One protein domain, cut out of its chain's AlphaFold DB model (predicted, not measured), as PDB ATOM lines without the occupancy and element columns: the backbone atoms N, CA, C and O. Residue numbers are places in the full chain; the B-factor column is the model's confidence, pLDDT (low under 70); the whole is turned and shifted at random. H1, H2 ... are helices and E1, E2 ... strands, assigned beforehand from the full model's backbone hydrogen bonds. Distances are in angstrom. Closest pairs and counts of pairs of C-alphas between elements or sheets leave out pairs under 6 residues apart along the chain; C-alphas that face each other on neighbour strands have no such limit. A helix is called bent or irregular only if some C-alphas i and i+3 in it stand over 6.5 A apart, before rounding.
ATOM      1  N   TYR A  36     -23.393  52.238  18.081       32.47
ATOM      2  CA  TYR A  36     -24.307  52.534  16.960       32.47
ATOM      3  C   TYR A  36     -23.707  53.441  15.875       32.47
ATOM      4  O   TYR A  36     -24.199  53.435  14.752       32.47
ATOM      5  N   THR A  37     -22.680  54.231  16.196       30.36
ATOM      6  CA  THR A  37     -22.060  55.178  15.253       30.36
ATOM      7  C   THR A  37     -20.761  54.657  14.637       30.36
ATOM      8  O   THR A  37     -20.329  55.211  13.635       30.36
ATOM      9  N   ASN A  38     -20.178  53.581  15.184       33.62
ATOM     10  CA  ASN A  38     -18.911  52.984  14.727       33.62
ATOM     11  C   ASN A  38     -18.996  51.472  14.439       33.62
ATOM     12  O   ASN A  38     -17.985  50.809  14.212       33.62
ATOM     13  N   ASN A  39     -20.204  50.912  14.429       37.94
ATOM     14  CA  ASN A  39     -20.461  49.545  14.005       37.94
ATOM     15  C   ASN A  39     -20.670  49.508  12.492       37.94
ATOM     16  O   ASN A  39     -21.788  49.321  12.034       37.94
ATOM     17  N   ALA A  40     -19.607  49.595  11.697       39.12
ATOM     18  CA  ALA A  40     -19.680  49.394  10.245       39.12
ATOM     19  C   ALA A  40     -20.283  48.030   9.803       39.12
ATOM     20  O   ALA A  40     -20.407  47.754   8.618       39.12
ATOM     21  N   VAL A  41     -20.674  47.172  10.748       46.31
ATOM     22  CA  VAL A  41     -20.929  45.740  10.575       46.31
ATOM     23  C   VAL A  41     -22.275  45.324  11.188       46.31
ATOM     24  O   VAL A  41     -22.456  44.178  11.573       46.31
ATOM     25  N   LEU A  42     -23.242  46.240  11.330       42.75
ATOM     26  CA  LEU A  42     -24.582  45.898  11.826       42.75
ATOM     27  C   LEU A  42     -25.675  46.181  10.802       42.75
ATOM     28  O   LEU A  42     -26.238  47.270  10.756       42.75
ATOM     29  N   SER A  43     -26.078  45.177  10.037       39.28
ATOM     30  CA  SER A  43     -27.508  45.072   9.763       39.28
ATOM     31  C   SER A  43     -28.126  44.522  11.050       39.28
ATOM     32  O   SER A  43     -27.727  43.453  11.508       39.28
ATOM     33  N   GLY A  44     -29.043  45.263  11.678       38.56
ATOM     34  CA  GLY A  44     -29.678  44.872  12.945       38.56
ATOM     35  C   GLY A  44     -30.343  43.486  12.935       38.56
ATOM     36  O   GLY A  44     -30.666  42.982  13.999       38.56
ATOM     37  N   LEU A  45     -30.489  42.856  11.762       43.53
ATOM     38  CA  LEU A  45     -30.955  41.477  11.591       43.53
ATOM     39  C   LEU A  45     -29.926  40.400  11.983       43.53
ATOM     40  O   LEU A  45     -30.329  39.289  12.298       43.53
ATOM     41  N   TRP A  46     -28.620  40.686  11.954       50.38
ATOM     42  CA  TRP A  46     -27.571  39.662  12.145       50.38
ATOM     43  C   TRP A  46     -26.982  39.621  13.555       50.38
ATOM     44  O   TRP A  46     -26.250  38.697  13.894       50.38
ATOM     45  N   LEU A  47     -27.358  40.578  14.410       46.84
ATOM     46  CA  LEU A  47     -27.070  40.527  15.850       46.84
ATOM     47  C   LEU A  47     -27.702  39.319  16.548       46.84
ATOM     48  O   LEU A  47     -27.336  39.014  17.679       46.84
ATOM     49  N   GLU A  48     -28.665  38.671  15.895       43.31
ATOM     50  CA  GLU A  48     -29.446  37.574  16.458       43.31
ATOM     51  C   GLU A  48     -28.879  36.187  16.111       43.31
ATOM     52  O   GLU A  48     -29.353  35.186  16.647       43.31
ATOM     53  N   THR A  49     -27.855  36.099  15.252       54.47
ATOM     54  CA  THR A  49     -27.204  34.826  14.905       54.47
ATOM     55  C   THR A  49     -25.897  34.663  15.676       54.47
ATOM     56  O   THR A  49     -25.028  35.530  15.609       54.47
ATOM     57  N   ASN A  50     -25.732  33.535  16.375       59.06
ATOM     58  CA  ASN A  50     -24.545  33.240  17.196       59.06
ATOM     59  C   ASN A  50     -23.229  33.159  16.402       59.06
ATOM     60  O   ASN A  50     -22.160  33.238  16.998       59.06
ATOM     61  N   ASP A  51     -23.312  33.017  15.080       67.56
ATOM     62  CA  ASP A  51     -22.169  32.751  14.201       67.56
ATOM     63  C   ASP A  51     -21.594  34.028  13.557       67.56
ATOM     64  O   ASP A  51     -20.724  33.965  12.689       67.56
ATOM     65  N   PHE A  52     -22.085  35.207  13.957       76.94
ATOM     66  CA  PHE A  52     -21.654  36.476  13.380       76.94
ATOM     67  C   PHE A  52     -20.315  36.962  13.955       76.94
ATOM     68  O   PHE A  52     -20.146  37.115  15.167       76.94
ATOM     69  N   VAL A  53     -19.380  37.290  13.065       77.88
ATOM     70  CA  VAL A  53     -18.013  37.726  13.348       77.88
ATOM     71  C   VAL A  53     -17.824  39.176  12.883       77.88
ATOM     72  O   VAL A  53     -17.697  39.436  11.686       77.88
ATOM     73  N   PRO A  54     -17.776  40.156  13.800       76.00
ATOM     74  CA  PRO A  54     -17.571  41.550  13.437       76.00
ATOM     75  C   PRO A  54     -16.121  41.823  13.015       76.00
ATOM     76  O   PRO A  54     -15.165  41.435  13.697       76.00
ATOM     77  N   VAL A  55     -15.963  42.565  11.914       71.88
ATOM     78  CA  VAL A  55     -14.657  42.971  11.375       71.88
ATOM     79  C   VAL A  55     -14.508  44.488  11.345       71.88
ATOM     80  O   VAL A  55     -15.259  45.188  10.680       71.88
ATOM     81  N   SER A  56     -13.476  44.979  12.024       67.69
ATOM     82  CA  SER A  56     -13.029  46.368  12.085       67.69
ATOM     83  C   SER A  56     -14.051  47.408  12.591       67.69
ATOM     84  O   SER A  56     -15.259  47.331  12.391       67.69
ATOM     85  N   SER A  57     -13.549  48.447  13.261       63.03
ATOM     86  CA  SER A  57     -14.341  49.540  13.837       63.03
ATOM     87  C   SER A  57     -14.587  50.700  12.860       63.03
ATOM     88  O   SER A  57     -14.625  51.852  13.288       63.03
ATOM     89  N   GLY A  58     -14.681  50.422  11.554       64.38
ATOM     90  CA  GLY A  58     -14.986  51.433  10.531       64.38
ATOM     91  C   GLY A  58     -13.891  51.721   9.502       64.38
ATOM     92  O   GLY A  58     -14.150  52.475   8.570       64.38
ATOM     93  N   VAL A  59     -12.700  51.118   9.613       72.31
ATOM     94  CA  VAL A  59     -11.608  51.331   8.642       72.31
ATOM     95  C   VAL A  59     -10.818  50.055   8.342       72.31
ATOM     96  O   VAL A  59     -10.528  49.271   9.236       72.31
ATOM     97  N   GLY A  60     -10.440  49.827   7.090       75.75
ATOM     98  CA  GLY A  60      -9.504  48.765   6.702       75.75
ATOM     99  C   GLY A  60      -8.181  49.346   6.214       75.75
ATOM    100  O   GLY A  60      -8.186  50.372   5.535       75.75
ATOM    101  N   ASP A  61      -7.054  48.699   6.509       84.50
ATOM    102  CA  ASP A  61      -5.758  49.126   5.965       84.50
ATOM    103  C   ASP A  61      -5.705  48.764   4.477       84.50
ATOM    104  O   ASP A  61      -5.827  47.594   4.118       84.50
ATOM    105  N   CYS A  62      -5.551  49.747   3.592       86.94
ATOM    106  CA  CYS A  62      -5.666  49.544   2.148       86.94
ATOM    107  C   CYS A  62      -4.317  49.715   1.456       86.94
ATOM    108  O   CYS A  62      -3.864  50.841   1.284       86.94
ATOM    109  N   THR A  63      -3.695  48.642   0.980       86.44
ATOM    110  CA  THR A  63      -2.439  48.698   0.211       86.44
ATOM    111  C   THR A  63      -2.682  48.558  -1.290       86.44
ATOM    112  O   THR A  63      -3.554  47.805  -1.722       86.44
ATOM    113  N   ILE A  64      -1.887  49.264  -2.094       84.38
ATOM    114  CA  ILE A  64      -1.887  49.140  -3.557       84.38
ATOM    115  C   ILE A  64      -0.923  48.015  -3.943       84.38
ATOM    116  O   ILE A  64       0.074  47.785  -3.258       84.38
ATOM    117  N   GLU A  65      -1.205  47.319  -5.041       77.25
ATOM    118  CA  GLU A  65      -0.287  46.324  -5.592       77.25
ATOM    119  C   GLU A  65       1.119  46.920  -5.802       77.25
ATOM    120  O   GLU A  65       1.279  48.023  -6.327       77.25
ATOM    121  N   GLY A  66       2.146  46.201  -5.339       71.06
ATOM    122  CA  GLY A  66       3.540  46.650  -5.394       71.06
ATOM    123  C   GLY A  66       3.969  47.617  -4.281       71.06
ATOM    124  O   GLY A  66       5.128  48.026  -4.268       71.06
ATOM    125  N   GLN A  67       3.090  47.967  -3.332       75.62
ATOM    126  CA  GLN A  67       3.442  48.764  -2.151       75.62
ATOM    127  C   GLN A  67       3.279  47.958  -0.858       75.62
ATOM    128  O   GLN A  67       2.190  47.483  -0.549       75.62
ATOM    129  N   GLU A  68       4.341  47.871  -0.050       65.56
ATOM    130  CA  GLU A  68       4.277  47.223   1.272       65.56
ATOM    131  C   GLU A  68       3.457  48.032   2.289       65.56
ATOM    132  O   GLU A  68       2.843  47.464   3.192       65.56
ATOM    133  N   LYS A  69       3.448  49.367   2.159       71.31
ATOM    134  CA  LYS A  69       2.668  50.291   2.994       71.31
ATOM    135  C   LYS A  69       2.237  51.499   2.171       71.31
ATOM    136  O   LYS A  69       3.074  52.167   1.576       71.31
ATOM    137  N   SER A  70       0.944  51.797   2.189       74.25
ATOM    138  CA  SER A  70       0.354  52.966   1.519       74.25
ATOM    139  C   SER A  70      -0.009  54.092   2.501       74.25
ATOM    140  O   SER A  70      -0.104  55.247   2.102       74.25
ATOM    141  N   GLY A  71      -0.258  53.756   3.777       75.88
ATOM    142  CA  GLY A  71      -0.861  54.666   4.759       75.88
ATOM    143  C   GLY A  71      -2.316  55.048   4.450       75.88
ATOM    144  O   GLY A  71      -2.842  55.966   5.072       75.88
ATOM    145  N   MET A  72      -2.955  54.380   3.484       83.50
ATOM    146  CA  MET A  72      -4.332  54.646   3.074       83.50
ATOM    147  C   MET A  72      -5.309  53.716   3.792       83.50
ATOM    148  O   MET A  72      -5.000  52.552   4.045       83.50
ATOM    149  N   THR A  73      -6.514  54.214   4.057       86.50
ATOM    150  CA  THR A  73      -7.581  53.461   4.720       86.50
ATOM    151  C   THR A  73      -8.807  53.358   3.823       86.50
ATOM    152  O   THR A  73      -9.221  54.346   3.219       86.50
ATOM    153  N   ALA A  74      -9.390  52.167   3.732       85.25
ATOM    154  CA  ALA A  74     -10.721  51.983   3.173       85.25
ATOM    155  C   ALA A  74     -11.765  52.274   4.254       85.25
ATOM    156  O   ALA A  74     -11.640  51.772   5.372       85.25
ATOM    157  N   ASP A  75     -12.791  53.049   3.918       84.62
ATOM    158  CA  ASP A  75     -13.898  53.321   4.833       84.62
ATOM    159  C   ASP A  75     -14.847  52.124   4.840       84.62
ATOM    160  O   ASP A  75     -15.242  51.628   3.778       84.62
ATOM    161  N   LEU A  76     -15.237  51.677   6.030       82.44
ATOM    162  CA  LEU A  76     -16.204  50.603   6.218       82.44
ATOM    163  C   LEU A  76     -17.510  51.182   6.759       82.44
ATOM    164  O   LEU A  76     -17.513  52.033   7.648       82.44
ATOM    165  N   PHE A  77     -18.631  50.711   6.231       77.44
ATOM    166  CA  PHE A  77     -19.967  51.183   6.591       77.44
ATOM    167  C   PHE A  77     -20.981  50.048   6.486       77.44
ATOM    168  O   PHE A  77     -20.665  48.960   6.028       77.44
ATOM    169  N   HIS A  78     -22.222  50.290   6.893       74.00
ATOM    170  CA  HIS A  78     -23.265  49.270   6.835       74.00
ATOM    171  C   HIS A  78     -23.568  48.825   5.399       74.00
ATOM    172  O   HIS A  78     -23.645  49.646   4.483       74.00
ATOM    173  N   VAL A  79     -23.828  47.529   5.215       71.44
ATOM    174  CA  VAL A  79     -24.387  47.045   3.948       71.44
ATOM    175  C   VAL A  79     -25.752  47.678   3.673       71.44
ATOM    176  O   VAL A  79     -26.540  47.934   4.585       71.44
ATOM    177  N   PHE A  80     -26.058  47.901   2.398       68.25
ATOM    178  CA  PHE A  80     -27.378  48.313   1.954       68.25
ATOM    179  C   PHE A  80     -28.385  47.186   2.233       68.25
ATOM    180  O   PHE A  80     -28.195  46.067   1.740       68.25
ATOM    181  N   PRO A  81     -29.496  47.476   2.937       65.62
ATOM    182  CA  PRO A  81     -30.498  46.469   3.290       65.62
ATOM    183  C   PRO A  81     -31.062  45.700   2.089       65.62
ATOM    184  O   PRO A  81     -31.393  44.524   2.206       65.62
ATOM    185  N   ASN A  82     -31.115  46.342   0.917       66.81
ATOM    186  CA  ASN A  82     -31.624  45.749  -0.320       66.81
ATOM    187  C   ASN A  82     -30.879  44.472  -0.729       66.81
ATOM    188  O   ASN A  82     -31.481  43.591  -1.335       66.81
ATOM    189  N   TYR A  83     -29.587  44.358  -0.405       67.31
ATOM    190  CA  TYR A  83     -28.800  43.177  -0.761       67.31
ATOM    191  C   TYR A  83     -28.857  42.075   0.292       67.31
ATOM    192  O   TYR A  83     -28.486  40.948  -0.013       67.31
ATOM    193  N   THR A  84     -29.338  42.353   1.506       75.19
ATOM    194  CA  THR A  84     -29.277  41.385   2.608       75.19
ATOM    195  C   THR A  84     -30.134  40.147   2.338       75.19
ATOM    196  O   THR A  84     -29.642  39.033   2.487       75.19
ATOM    197  N   GLY A  85     -31.379  40.317   1.880       74.25
ATOM    198  CA  GLY A  85     -32.253  39.179   1.552       74.25
ATOM    199  C   GLY A  85     -31.753  38.370   0.350       74.25
ATOM    200  O   GLY A  85     -31.803  37.138   0.348       74.25
ATOM    201  N   THR A  86     -31.198  39.052  -0.655       78.31
ATOM    202  CA  THR A  86     -30.576  38.393  -1.809       78.31
ATOM    203  C   THR A  86     -29.342  37.605  -1.382       78.31
ATOM    204  O   THR A  86     -29.223  36.441  -1.742       78.31
ATOM    205  N   ALA A  87     -28.466  38.182  -0.554       82.12
ATOM    206  CA  ALA A  87     -27.282  37.502  -0.036       82.12
ATOM    207  C   ALA A  87     -27.659  36.256   0.777       82.12
ATOM    208  O   ALA A  87     -27.046  35.210   0.594       82.12
ATOM    209  N   GLN A  88     -28.701  36.330   1.616       83.19
ATOM    210  CA  GLN A  88     -29.233  35.168   2.341       83.19
ATOM    211  C   GLN A  88     -29.713  34.068   1.394       83.19
ATOM    212  O   GLN A  88     -29.444  32.893   1.630       83.19
ATOM    213  N   SER A  89     -30.398  34.449   0.316       82.12
ATOM    214  CA  SER A  89     -30.890  33.501  -0.685       82.12
ATOM    215  C   SER A  89     -29.739  32.827  -1.433       82.12
ATOM    216  O   SER A  89     -29.773  31.614  -1.622       82.12
ATOM    217  N   VAL A  90     -28.699  33.586  -1.803       83.94
ATOM    218  CA  VAL A  90     -27.483  33.044  -2.433       83.94
ATOM    219  C   VAL A  90     -26.763  32.106  -1.460       83.94
ATOM    220  O   VAL A  90     -26.473  30.969  -1.814       83.94
ATOM    221  N   ALA A  91     -26.539  32.525  -0.212       86.62
ATOM    222  CA  ALA A  91     -25.921  31.677   0.805       86.62
ATOM    223  C   ALA A  91     -26.690  30.352   0.970       86.62
ATOM    224  O   ALA A  91     -26.096  29.281   0.872       86.62
ATOM    225  N   ALA A  92     -28.020  30.410   1.097       85.06
ATOM    226  CA  ALA A  92     -28.869  29.225   1.193       85.06
ATOM    227  C   ALA A  92     -28.786  28.321  -0.051       85.06
ATOM    228  O   ALA A  92     -28.693  27.102   0.094       85.06
ATOM    229  N   ALA A  93     -28.776  28.894  -1.260       87.62
ATOM    230  CA  ALA A  93     -28.666  28.141  -2.512       87.62
ATOM    231  C   ALA A  93     -27.344  27.362  -2.616       87.62
ATOM    232  O   ALA A  93     -27.313  26.256  -3.157       87.62
ATOM    233  N   HIS A  94     -26.267  27.906  -2.047       89.94
ATOM    234  CA  HIS A  94     -24.948  27.273  -2.028       89.94
ATOM    235  C   HIS A  94     -24.659  26.454  -0.760       89.94
ATOM    236  O   HIS A  94     -23.581  25.863  -0.661       89.94
ATOM    237  N   GLY A  95     -25.605  26.372   0.185       89.06
ATOM    238  CA  GLY A  95     -25.427  25.668   1.459       89.06
ATOM    239  C   GLY A  95     -24.447  26.355   2.418       89.06
ATOM    240  O   GLY A  95     -23.832  25.682   3.243       89.06
ATOM    241  N   SER A  96     -24.279  27.670   2.288       88.75
ATOM    242  CA  SER A  96     -23.400  28.505   3.107       88.75
ATOM    243  C   SER A  96     -24.187  29.298   4.156       88.75
ATOM    244  O   SER A  96     -25.391  29.524   4.023       88.75
ATOM    245  N   THR A  97     -23.487  29.791   5.178       86.75
ATOM    246  CA  THR A  97     -24.023  30.742   6.170       86.75
ATOM    247  C   THR A  97     -23.277  32.065   6.081       86.75
ATOM    248  O   THR A  97     -22.076  32.077   5.834       86.75
ATOM    249  N   ILE A  98     -23.957  33.195   6.271       85.19
ATOM    250  CA  ILE A  98     -23.291  34.503   6.311       85.19
ATOM    251  C   ILE A  98     -22.766  34.741   7.724       85.19
ATOM    252  O   ILE A  98     -23.549  34.783   8.669       85.19
ATOM    253  N   VAL A  99     -21.457  34.938   7.850       84.81
ATOM    254  CA  VAL A  99     -20.783  35.166   9.138       84.81
ATOM    255  C   VAL A  99     -20.333  36.609   9.318       84.81
ATOM    256  O   VAL A  99     -20.065  37.031  10.431       84.81
ATOM    257  N   CYS A 100     -20.262  37.409   8.255       85.81
ATOM    258  CA  CYS A 100     -19.921  38.828   8.354       85.81
ATOM    259  C   CYS A 100     -20.497  39.596   7.160       85.81
ATOM    260  O   CYS A 100     -20.637  39.039   6.074       85.81
ATOM    261  N   ALA A 101     -20.816  40.879   7.332       85.50
ATOM    262  CA  ALA A 101     -21.269  41.735   6.239       85.50
ATOM    263  C   ALA A 101     -20.868  43.196   6.469       85.50
ATOM    264  O   ALA A 101     -21.091  43.737   7.550       85.50
ATOM    265  N   PHE A 102     -20.313  43.847   5.451       84.06
ATOM    266  CA  PHE A 102     -19.925  45.256   5.503       84.06
ATOM    267  C   PHE A 102     -19.942  45.888   4.108       84.06
ATOM    268  O   PHE A 102     -19.647  45.263   3.091       84.06
ATOM    269  N   GLY A 103     -20.292  47.163   4.064       85.38
ATOM    270  CA  GLY A 103     -19.997  48.039   2.949       85.38
ATOM    271  C   GLY A 103     -18.559  48.539   3.034       85.38
ATOM    272  O   GLY A 103     -18.018  48.728   4.125       85.38
ATOM    273  N   VAL A 104     -17.930  48.751   1.884       86.88
ATOM    274  CA  VAL A 104     -16.547  49.231   1.799       86.88
ATOM    275  C   VAL A 104     -16.406  50.263   0.695       86.88
ATOM    276  O   VAL A 104     -17.032  50.172  -0.361       86.88
ATOM    277  N   LYS A 105     -15.605  51.292   0.959       89.25
ATOM    278  CA  LYS A 105     -15.249  52.317  -0.014       89.25
ATOM    279  C   LYS A 105     -13.744  52.500   0.006       89.25
ATOM    280  O   LYS A 105     -13.169  52.937   1.000       89.25
ATOM    281  N   LEU A 106     -13.112  52.156  -1.111       88.44
ATOM    282  CA  LEU A 106     -11.687  52.390  -1.293       88.44
ATOM    283  C   LEU A 106     -11.390  53.899  -1.356       88.44
ATOM    284  O   LEU A 106     -12.256  54.675  -1.785       88.44
ATOM    285  N   PRO A 107     -10.170  54.319  -0.971       86.69
ATOM    286  CA  PRO A 107      -9.699  55.679  -1.184       86.69
ATOM    287  C   PRO A 107      -9.993  56.175  -2.610       86.69
ATOM    288  O   PRO A 107      -9.837  55.410  -3.570       86.69
ATOM    289  N   PRO A 108     -10.396  57.449  -2.782       82.00
ATOM    290  CA  PRO A 108     -10.622  58.016  -4.105       82.00
ATOM    291  C   PRO A 108      -9.414  57.804  -5.022       82.00
ATOM    292  O   PRO A 108      -8.274  57.891  -4.573       82.00
ATOM    293  N   LEU A 109      -9.672  57.592  -6.315       82.00
ATOM    294  CA  LEU A 109      -8.667  57.362  -7.368       82.00
ATOM    295  C   LEU A 109      -7.988  55.981  -7.354       82.00
ATOM    296  O   LEU A 109      -7.262  55.678  -8.301       82.00
ATOM    297  N   LEU A 110      -8.256  55.116  -6.369       84.00
ATOM    298  CA  LEU A 110      -7.862  53.708  -6.450       84.00
ATOM    299  C   LEU A 110      -8.892  52.911  -7.249       84.00
ATOM    300  O   LEU A 110     -10.072  52.887  -6.908       84.00
ATOM    301  N   SER A 111      -8.442  52.232  -8.305       86.69
ATOM    302  CA  SER A 111      -9.263  51.279  -9.068       86.69
ATOM    303  C   SER A 111      -9.405  49.926  -8.363       86.69
ATOM    304  O   SER A 111     -10.351  49.185  -8.639       86.69
ATOM    305  N   GLY A 112      -8.497  49.625  -7.435       89.50
ATOM    306  CA  GLY A 112      -8.516  48.452  -6.576       89.50
ATOM    307  C   GLY A 112      -7.378  48.477  -5.558       89.50
ATOM    308  O   GLY A 112      -6.458  49.294  -5.659       89.50
ATOM    309  N   GLY A 113      -7.449  47.594  -4.569       89.44
ATOM    310  CA  GLY A 113      -6.453  47.479  -3.514       89.44
ATOM    311  C   GLY A 113      -6.694  46.278  -2.608       89.44
ATOM    312  O   GLY A 113      -7.794  45.724  -2.548       89.44
ATOM    313  N   ARG A 114      -5.646  45.886  -1.888       92.81
ATOM    314  CA  ARG A 114      -5.717  44.879  -0.832       92.81
ATOM    315  C   ARG A 114      -6.152  45.563   0.457       92.81
ATOM    316  O   ARG A 114      -5.410  46.379   0.997       92.81
ATOM    317  N   VAL A 115      -7.343  45.231   0.938       91.12
ATOM    318  CA  VAL A 115      -7.909  45.757   2.182       91.12
ATOM    319  C   VAL A 115      -7.743  44.724   3.281       91.12
ATOM    320  O   VAL A 115      -8.281  43.623   3.182       91.12
ATOM    321  N   VAL A 116      -7.005  45.083   4.327       90.56
ATOM    322  CA  VAL A 116      -6.835  44.282   5.538       90.56
ATOM    323  C   VAL A 116      -7.876  44.704   6.563       90.56
ATOM    324  O   VAL A 116      -7.989  45.876   6.925       90.56
ATOM    325  N   LEU A 117      -8.636  43.726   7.033       88.38
ATOM    326  CA  LEU A 117      -9.681  43.871   8.031       88.38
ATOM    327  C   LEU A 117      -9.239  43.172   9.311       88.38
ATOM    328  O   LEU A 117      -8.677  42.076   9.274       88.38
ATOM    329  N   HIS A 118      -9.530  43.796  10.447       84.25
ATOM    330  CA  HIS A 118      -9.171  43.278  11.763       84.25
ATOM    331  C   HIS A 118     -10.391  42.624  12.407       84.25
ATOM    332  O   HIS A 118     -11.423  43.269  12.574       84.25
ATOM    333  N   VAL A 119     -10.285  41.357  12.785       81.88
ATOM    334  CA  VAL A 119     -11.331  40.647  13.524       81.88
ATOM    335  C   VAL A 119     -11.380  41.192  14.957       81.88
ATOM    336  O   VAL A 119     -10.337  41.354  15.609       81.88
ATOM    337  N   LYS A 120     -12.587  41.525  15.439       79.31
ATOM    338  CA  LYS A 120     -12.785  42.082  16.788       79.31
ATOM    339  C   LYS A 120     -12.303  41.091  17.853       79.31
ATOM    340  O   LYS A 120     -12.489  39.886  17.718       79.31
ATOM    341  N   ASP A 121     -11.706  41.604  18.927       73.88
ATOM    342  CA  ASP A 121     -11.249  40.798  20.064       73.88
ATOM    343  C   ASP A 121     -12.362  39.876  20.586       73.88
ATOM    344  O   ASP A 121     -13.488  40.322  20.819       73.88
ATOM    345  N   GLY A 122     -12.024  38.604  20.804       74.94
ATOM    346  CA  GLY A 122     -12.959  37.589  21.298       74.94
ATOM    347  C   GLY A 122     -13.767  36.875  20.213       74.94
ATOM    348  O   GLY A 122     -14.591  36.033  20.558       74.94
ATOM    349  N   PHE A 123     -13.524  37.181  18.937       77.38
ATOM    350  CA  PHE A 123     -14.084  36.458  17.801       77.38
ATOM    351  C   PHE A 123     -12.969  35.849  16.957       77.38
ATOM    352  O   PHE A 123     -11.921  36.467  16.773       77.38
ATOM    353  N   ASP A 124     -13.242  34.676  16.394       81.75
ATOM    354  CA  ASP A 124     -12.363  34.002  15.448       81.75
ATOM    355  C   ASP A 124     -13.091  33.854  14.116       81.75
ATOM    356  O   ASP A 124     -14.251  33.445  14.061       81.75
ATOM    357  N   MET A 125     -12.403  34.195  13.028       83.25
ATOM    358  CA  MET A 125     -12.953  33.996  11.694       83.25
ATOM    359  C   MET A 125     -12.866  32.506  11.315       83.25
ATOM    360  O   MET A 125     -11.784  31.921  11.461       83.25
ATOM    361  N   PRO A 126     -13.943  31.889  10.795       84.38
ATOM    362  CA  PRO A 126     -13.886  30.516  10.307       84.38
ATOM    363  C   PRO A 126     -12.868  30.345   9.172       84.38
ATOM    364  O   PRO A 126     -12.566  31.283   8.434       84.38
ATOM    365  N   SER A 127     -12.322  29.136   9.025       83.56
ATOM    366  CA  SER A 127     -11.296  28.844   8.013       83.56
ATOM    367  C   SER A 127     -11.856  28.622   6.607       83.56
ATOM    368  O   SER A 127     -11.135  28.781   5.626       83.56
ATOM    369  N   ASP A 128     -13.118  28.218   6.505       89.06
ATOM    370  CA  ASP A 128     -13.810  27.837   5.277       89.06
ATOM    371  C   ASP A 128     -14.684  28.982   4.760       89.06
ATOM    372  O   ASP A 128     -15.902  28.859   4.666       89.06
ATOM    373  N   ILE A 129     -14.060  30.121   4.456       91.00
ATOM    374  CA  ILE A 129     -14.781  31.337   4.078       91.00
ATOM    375  C   ILE A 129     -14.506  31.807   2.653       91.00
ATOM    376  O   ILE A 129     -13.407  31.664   2.114       91.00
ATOM    377  N   VAL A 130     -15.511  32.452   2.071       93.31
ATOM    378  CA  VAL A 130     -15.429  33.172   0.800       93.31
ATOM    379  C   VAL A 130     -16.098  34.534   0.952       93.31
ATOM    380  O   VAL A 130     -17.148  34.655   1.582       93.31
ATOM    381  N   ALA A 131     -15.493  35.579   0.396       93.25
ATOM    382  CA  ALA A 131     -16.132  36.884   0.336       93.25
ATOM    383  C   ALA A 131     -17.006  36.964  -0.919       93.25
ATOM    384  O   ALA A 131     -16.608  36.527  -1.993       93.25
ATOM    385  N   VAL A 132     -18.192  37.539  -0.789       92.62
ATOM    386  CA  VAL A 132     -19.174  37.726  -1.852       92.62
ATOM    387  C   VAL A 132     -19.478  39.209  -1.957       92.62
ATOM    388  O   VAL A 132     -19.940  39.828  -1.000       92.62
ATOM    389  N   SER A 133     -19.203  39.774  -3.121       92.62
ATOM    390  CA  SER A 133     -19.440  41.170  -3.452       92.62
ATOM    391  C   SER A 133     -20.708  41.283  -4.295       92.62
ATOM    392  O   SER A 133     -20.827  40.637  -5.337       92.62
ATOM    393  N   MET A 134     -21.686  42.048  -3.817       83.00
ATOM    394  CA  MET A 134     -23.032  42.124  -4.398       83.00
ATOM    395  C   MET A 134     -23.199  43.410  -5.220       83.00
ATOM    396  O   MET A 134     -23.054  44.509  -4.682       83.00
ATOM    397  N   HIS A 135     -23.563  43.305  -6.507       79.56
ATOM    398  CA  HIS A 135     -23.661  44.461  -7.417       79.56
ATOM    399  C   HIS A 135     -24.825  44.377  -8.395       79.56
ATOM    400  O   HIS A 135     -24.878  43.470  -9.214       79.56
ATOM    401  N   GLY A 136     -25.698  45.385  -8.431       79.88
ATOM    402  CA  GLY A 136     -26.724  45.481  -9.481       79.88
ATOM    403  C   GLY A 136     -27.557  44.199  -9.596       79.88
ATOM    404  O   GLY A 136     -28.353  43.932  -8.703       79.88
ATOM    405  N   GLU A 137     -27.328  43.418 -10.659       80.69
ATOM    406  CA  GLU A 137     -28.002  42.147 -10.984       80.69
ATOM    407  C   GLU A 137     -27.114  40.889 -10.828       80.69
ATOM    408  O   GLU A 137     -27.550  39.774 -11.134       80.69
ATOM    409  N   LYS A 138     -25.870  41.044 -10.362       83.75
ATOM    410  CA  LYS A 138     -24.887  39.963 -10.225       83.75
ATOM    411  C   LYS A 138     -24.101  40.030  -8.919       83.75
ATOM    412  O   LYS A 138     -24.080  41.056  -8.241       83.75
ATOM    413  N   PHE A 139     -23.401  38.955  -8.598       87.06
ATOM    414  CA  PHE A 139     -22.405  38.933  -7.536       87.06
ATOM    415  C   PHE A 139     -21.097  38.332  -8.042       87.06
ATOM    416  O   PHE A 139     -21.078  37.569  -9.011       87.06
ATOM    417  N   ASN A 140     -19.999  38.679  -7.380       92.81
ATOM    418  CA  ASN A 140     -18.706  38.042  -7.588       92.81
ATOM    419  C   ASN A 140     -18.122  37.552  -6.273       92.81
ATOM    420  O   ASN A 140     -18.322  38.153  -5.220       92.81
ATOM    421  N   THR A 141     -17.359  36.473  -6.343       94.25
ATOM    422  CA  THR A 141     -16.663  35.920  -5.190       94.25
ATOM    423  C   THR A 141     -15.212  36.370  -5.179       94.25
ATOM    424  O   THR A 141     -14.535  36.450  -6.207       94.25
ATOM    425  N   ILE A 142     -14.725  36.679  -3.990       94.44
ATOM    426  CA  ILE A 142     -13.404  37.224  -3.722       94.44
ATOM    427  C   ILE A 142     -12.716  36.255  -2.764       94.44
ATOM    428  O   ILE A 142     -13.287  35.837  -1.754       94.44
ATOM    429  N   ALA A 143     -11.487  35.868  -3.103       90.75
ATOM    430  CA  ALA A 143     -10.682  35.030  -2.228       90.75
ATOM    431  C   ALA A 143     -10.366  35.785  -0.930       90.75
ATOM    432  O   ALA A 143      -9.971  36.954  -0.969       90.75
ATOM    433  N   VAL A 144     -10.521  35.102   0.204       92.31
ATOM    434  CA  VAL A 144     -10.134  35.640   1.507       92.31
ATOM    435  C   VAL A 144      -8.743  35.142   1.860       92.31
ATOM    436  O   VAL A 144      -8.502  33.940   1.944       92.31
ATOM    437  N   GLU A 145      -7.818  36.068   2.071       91.62
ATOM    438  CA  GLU A 145      -6.466  35.766   2.527       91.62
ATOM    439  C   GLU A 145      -6.420  35.874   4.056       91.62
ATOM    440  O   GLU A 145      -6.673  36.940   4.617       91.62
ATOM    441  N   LYS A 146      -6.070  34.790   4.756       88.50
ATOM    442  CA  LYS A 146      -5.780  34.865   6.194       88.50
ATOM    443  C   LYS A 146      -4.374  35.434   6.386       88.50
ATOM    444  O   LYS A 146      -3.393  34.775   6.056       88.50
ATOM    445  N   VAL A 147      -4.282  36.640   6.942       87.50
ATOM    446  CA  VAL A 147      -2.998  37.308   7.216       87.50
ATOM    447  C   VAL A 147      -2.409  36.800   8.527       87.50
ATOM    448  O   VAL A 147      -1.224  36.492   8.615       87.50
ATOM    449  N   ASN A 148      -3.248  36.702   9.555       86.44
ATOM    450  CA  ASN A 148      -2.961  36.061  10.837       86.44
ATOM    451  C   ASN A 148      -4.290  35.719  11.534       86.44
ATOM    452  O   ASN A 148      -5.356  35.840  10.934       86.44
ATOM    453  N   ASP A 149      -4.247  35.285  12.793       80.06
ATOM    454  CA  ASP A 149      -5.450  34.890  13.542       80.06
ATOM    455  C   ASP A 149      -6.464  36.020  13.736       80.06
ATOM    456  O   ASP A 149      -7.637  35.765  13.977       80.06
ATOM    457  N   ARG A 150      -6.035  37.272  13.583       82.56
ATOM    458  CA  ARG A 150      -6.855  38.454  13.838       82.56
ATOM    459  C   ARG A 150      -7.052  39.331  12.614       82.56
ATOM    460  O   ARG A 150      -7.649  40.400  12.728       82.56
ATOM    461  N   GLN A 151      -6.544  38.917  11.461       88.50
ATOM    462  CA  GLN A 151      -6.566  39.723  10.253       88.50
ATOM    463  C   GLN A 151      -6.872  38.873   9.033       88.50
ATOM    464  O   GLN A 151      -6.214  37.863   8.768       88.50
ATOM    465  N   ILE A 152      -7.828  39.355   8.252       90.88
ATOM    466  CA  ILE A 152      -8.114  38.853   6.913       90.88
ATOM    467  C   ILE A 152      -7.843  39.958   5.901       90.88
ATOM    468  O   ILE A 152      -7.964  41.138   6.221       90.88
ATOM    469  N   ALA A 153      -7.479  39.591   4.681       92.06
ATOM    470  CA  ALA A 153      -7.289  40.525   3.589       92.06
ATOM    471  C   ALA A 153      -8.117  40.127   2.370       92.06
ATOM    472  O   ALA A 153      -8.290  38.944   2.070       92.06
ATOM    473  N   LEU A 154      -8.624  41.143   1.678       93.62
ATOM    474  CA  LEU A 154      -9.428  41.014   0.469       93.62
ATOM    475  C   LEU A 154      -8.841  41.902  -0.621       93.62
ATOM    476  O   LEU A 154      -8.561  43.076  -0.382       93.62
ATOM    477  N   ASN A 155      -8.707  41.365  -1.830       93.62
ATOM    478  CA  ASN A 155      -8.365  42.165  -3.002       93.62
ATOM    479  C   ASN A 155      -9.656  42.701  -3.617       93.62
ATOM    480  O   ASN A 155     -10.397  41.957  -4.256       93.62
ATOM    481  N   LEU A 156      -9.925  43.981  -3.382       92.69
ATOM    482  CA  LEU A 156     -11.161  44.648  -3.774       92.69
ATOM    483  C   LEU A 156     -10.922  45.570  -4.967       92.69
ATOM    484  O   LEU A 156      -9.893  46.240  -5.058       92.69
ATOM    485  N   LYS A 157     -11.900  45.652  -5.861       91.31
ATOM    486  CA  LYS A 157     -12.020  46.689  -6.889       91.31
ATOM    487  C   LYS A 157     -12.813  47.868  -6.338       91.31
ATOM    488  O   LYS A 157     -13.584  47.733  -5.397       91.31
ATOM    489  N   ALA A 158     -12.715  49.021  -6.988       87.00
ATOM    490  CA  ALA A 158     -13.522  50.194  -6.641       87.00
ATOM    491  C   ALA A 158     -15.043  49.950  -6.734       87.00
ATOM    492  O   ALA A 158     -15.824  50.654  -6.098       87.00
ATOM    493  N   SER A 159     -15.465  48.971  -7.541       86.94
ATOM    494  CA  SER A 159     -16.861  48.540  -7.646       86.94
ATOM    495  C   SER A 159     -17.310  47.651  -6.486       86.94
ATOM    496  O   SER A 159     -18.511  47.578  -6.236       86.94
ATOM    497  N   ASP A 160     -16.377  46.994  -5.788       89.50
ATOM    498  CA  ASP A 160     -16.667  46.085  -4.683       89.50
ATOM    499  C   ASP A 160     -17.065  46.891  -3.447       89.50
ATOM    500  O   ASP A 160     -16.216  47.377  -2.710       89.50
ATOM    501  N   ASN A 161     -18.367  47.097  -3.258       85.44
ATOM    502  CA  ASN A 161     -18.891  48.017  -2.255       85.44
ATOM    503  C   ASN A 161     -19.786  47.362  -1.203       85.44
ATOM    504  O   ASN A 161     -20.092  48.022  -0.213       85.44
ATOM    505  N   GLN A 162     -20.240  46.125  -1.415       86.81
ATOM    506  CA  GLN A 162     -21.203  45.412  -0.572       86.81
ATOM    507  C   GLN A 162     -20.721  43.984  -0.363       86.81
ATOM    508  O   GLN A 162     -20.991  43.112  -1.187       86.81
ATOM    509  N   ILE A 163     -19.990  43.765   0.724       91.44
ATOM    510  CA  ILE A 163     -19.291  42.513   0.985       91.44
ATOM    511  C   ILE A 163     -20.036  41.703   2.033       91.44
ATOM    512  O   ILE A 163     -20.393  42.206   3.099       91.44
ATOM    513  N   TYR A 164     -20.212  40.424   1.741       90.19
ATOM    514  CA  TYR A 164     -20.718  39.418   2.656       90.19
ATOM    515  C   TYR A 164     -19.701  38.283   2.734       90.19
ATOM    516  O   TYR A 164     -19.231  37.801   1.711       90.19
ATOM    517  N   ILE A 165     -19.340  37.851   3.934       91.50
ATOM    518  CA  ILE A 165     -18.453  36.708   4.143       91.50
ATOM    519  C   ILE A 165     -19.329  35.493   4.393       91.50
ATOM    520  O   ILE A 165     -20.098  35.459   5.356       91.50
ATOM    521  N   PHE A 166     -19.234  34.526   3.493       91.12
ATOM    522  CA  PHE A 166     -19.946  33.263   3.575       91.12
ATOM    523  C   PHE A 166     -19.009  32.210   4.147       91.12
ATOM    524  O   PHE A 166     -17.839  32.167   3.777       91.12
ATOM    525  N   GLN A 167     -19.534  31.364   5.022       90.56
ATOM    526  CA  GLN A 167     -18.869  30.196   5.569       90.56
ATOM    527  C   GLN A 167     -19.469  28.923   4.965       90.56
ATOM    528  O   GLN A 167     -20.696  28.769   4.920       90.56
ATOM    529  N   GLY A 168     -18.598  28.009   4.546       87.81
ATOM    530  CA  GLY A 168     -18.947  26.702   4.003       87.81
ATOM    531  C   GLY A 168     -19.604  26.766   2.622       87.81
ATOM    532  O   GLY A 168     -19.529  27.767   1.906       87.81
ATOM    533  N   GLY A 169     -20.289  25.683   2.258       86.38
ATOM    534  CA  GLY A 169     -20.983  25.540   0.977       86.38
ATOM    535  C   GLY A 169     -20.059  25.326  -0.226       86.38
ATOM    536  O   GLY A 169     -18.859  25.096  -0.090       86.38
ATOM    537  N   ASN A 170     -20.645  25.372  -1.425       85.88
ATOM    538  CA  ASN A 170     -19.971  25.006  -2.682       85.88
ATOM    539  C   ASN A 170     -19.631  26.207  -3.578       85.88
ATOM    540  O   ASN A 170     -19.480  26.056  -4.792       85.88
ATOM    541  N   LEU A 171     -19.552  27.409  -3.010       85.38
ATOM    542  CA  LEU A 171     -19.296  28.621  -3.776       85.38
ATOM    543  C   LEU A 171     -17.784  28.852  -3.935       85.38
ATOM    544  O   LEU A 171     -17.082  29.157  -2.973       85.38
ATOM    545  N   ALA A 172     -17.272  28.690  -5.155       82.69
ATOM    546  CA  ALA A 172     -15.853  28.868  -5.446       82.69
ATOM    547  C   ALA A 172     -15.457  30.355  -5.482       82.69
ATOM    548  O   ALA A 172     -16.251  31.212  -5.864       82.69
ATOM    549  N   ALA A 173     -14.212  30.669  -5.112       78.06
ATOM    550  CA  ALA A 173     -13.646  32.012  -5.247       78.06
ATOM    551  C   ALA A 173     -13.333  32.357  -6.721       78.06
ATOM    552  O   ALA A 173     -12.899  31.491  -7.481       78.06
ATOM    553  N   GLY A 174     -13.501  33.624  -7.114       80.06
ATOM    554  CA  GLY A 174     -13.271  34.099  -8.485       80.06
ATOM    555  C   GLY A 174     -14.428  33.853  -9.463       80.06
ATOM    556  O   GLY A 174     -14.271  34.083 -10.661       80.06
ATOM    557  N   THR A 175     -15.580  33.397  -8.975       85.19
ATOM    558  CA  THR A 175     -16.815  33.222  -9.745       85.19
ATOM    559  C   THR A 175     -17.550  34.554  -9.878       85.19
ATOM    560  O   THR A 175     -17.595  35.342  -8.938       85.19
ATOM    561  N   GLU A 176     -18.146  34.797 -11.043       90.94
ATOM    562  CA  GLU A 176     -19.126  35.859 -11.268       90.94
ATOM    563  C   GLU A 176     -20.417  35.208 -11.772       90.94
ATOM    564  O   GLU A 176     -20.372  34.422 -12.719       90.94
ATOM    565  N   GLU A 177     -21.549  35.520 -11.147       84.81
ATOM    566  CA  GLU A 177     -22.839  34.909 -11.475       84.81
ATOM    567  C   GLU A 177     -23.986  35.912 -11.298       84.81
ATOM    568  O   GLU A 177     -23.939  36.801 -10.442       84.81
ATOM    569  N   THR A 178     -25.025  35.802 -12.130       85.12
ATOM    570  CA  THR A 178     -26.221  36.641 -11.984       85.12
ATOM    571  C   THR A 178     -27.136  36.091 -10.893       85.12
ATOM    572  O   THR A 178     -27.224  34.880 -10.686       85.12
ATOM    573  N   TYR A 179     -27.895  36.959 -10.216       81.00
ATOM    574  CA  TYR A 179     -28.902  36.481  -9.256       81.00
ATOM    575  C   TYR A 179     -29.975  35.633  -9.934       81.00
ATOM    576  O   TYR A 179     -30.528  34.729  -9.318       81.00
ATOM    577  N   LYS A 180     -30.261  35.925 -11.208       78.94
ATOM    578  CA  LYS A 180     -31.242  35.192 -11.996       78.94
ATOM    579  C   LYS A 180     -30.831  33.736 -12.185       78.94
ATOM    580  O   LYS A 180     -31.650  32.852 -11.947       78.94
ATOM    581  N   ASP A 181     -29.580  33.513 -12.574       80.88
ATOM    582  CA  ASP A 181     -29.047  32.175 -12.828       80.88
ATOM    583  C   ASP A 181     -28.893  31.393 -11.516       80.88
ATOM    584  O   ASP A 181     -29.376  30.266 -11.422       80.88
ATOM    585  N   CYS A 182     -28.350  32.035 -10.476       82.00
ATOM    586  CA  CYS A 182     -28.136  31.423  -9.162       82.00
ATOM    587  C   CYS A 182     -29.453  31.049  -8.457       82.00
ATOM    588  O   CYS A 182     -29.588  29.964  -7.890       82.00
ATOM    589  N   LEU A 183     -30.449  31.943  -8.488       80.00
ATOM    590  CA  LEU A 183     -31.692  31.801  -7.717       80.00
ATOM    591  C   LEU A 183     -32.880  31.307  -8.554       80.00
ATOM    592  O   LEU A 183     -33.989  31.169  -8.033       80.00
ATOM    593  N   GLY A 184     -32.682  31.066  -9.853       73.69
ATOM    594  CA  GLY A 184     -33.730  30.606 -10.763       73.69
ATOM    595  C   GLY A 184     -34.886  31.598 -10.935       73.69
ATOM    596  O   GLY A 184     -36.028  31.181 -11.157       73.69
TER     597      GLY A 184
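AT A GLANCE: This is residues 36 to 184 of the 186 residues of an uncharacterized protein of Butyrivibrio sp. INlla16 (UniProt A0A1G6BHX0). One long antiparallel sheet of ten strands folds back on itself into two leaves that face each other, curled like part of a barrel, with helix H1 packed on the outside of the larger leaf, over E9 and E5. The leaves are E7, E8, E4 and E2, E3, E9, E5, E6, E10, with E1 as the hinge; E6 runs on into E7, crossing from one leaf to the other, and the short helix H2 sits by E10. The printed part has 149 residues, in the order E1 E2 H1 E3 E4 E5 E6 E7 E8 E9 E10 H2, and its class is mixed, helices and strands. The sheet's order is E7 E8 E4 E1 E2 E3 E9 E5 E6 E10. The whole is compact, with a radius of gyration of the C-alphas of 14.3 A and spans of 43 by 32 by 28 A.

IN THESE COORDINATES: Residues 36 to 58 hold no named element. E1, residues 59 to 63, begins at C-alpha 59 (-11.608, 51.331, 8.642) and is 12.7 A long. E2, residues 72 to 77, spans 16.4 A. H1, residues 81 to 94, spans 20.7 A; it is irregular, but only just, with C-alphas 82 and 85 6.9 A apart. E3, residues 97 to 105, spans 24.1 A. E4 is residues 112 to 118, 19.1 A; E5 129 to 135, 19.6 A; E6 138 to 142, 13.5 A; E7 144 to 148, 11.8 A; E8 151 to 157, 19.3 A; E9 162 to 167, 16.6 A; E10 176 to 178, 7.2 A. H2, residues 179 to 183, spans 5.7 A and ends at C-alpha 183 (-31.692, 31.801, -7.717).

HOW THE PARTS SIT: The sheet is strongly twisted, with edge strands E7 and E10. E1 and E2 form a hairpin, with N 60 and O 74 2.9 A apart. E4 is antiparallel to E1, with N 63 and O 114 at 2.8 A. Pairing is staggered: E3 pairs with E9 over residues 97 to 103, where N 165 and O 100 are 2.8 A apart, and with E2 over 103 to 105, where N 103 and O 77 are 2.7 A apart. Between the leaves, the closest C-alphas of E5 and E7 are Val 130 and Val 144, 5.9 A. H1 is on the sheet at a height of 7.7 A, slantwise to the strands, at 49 degrees to E5 on the local plane. H2 only grazes the sheet; it touches H1, closest at the C-alphas of Val 90 and Leu 183, 6.9 A. Every O i to N i+4 pair is within hydrogen-bond range in H2, and 8 of 10 in H1.

THE WHOLE: The C-alphas farthest apart, Lys 69 and Gly 184, are 43.6 A apart. The printed part has no cut and no long link. In this predicted model the mean pLDDT of the printed part is 79.2, and residues 36 to 51, 56 to 58, 68 and 80 to 83 are under 70.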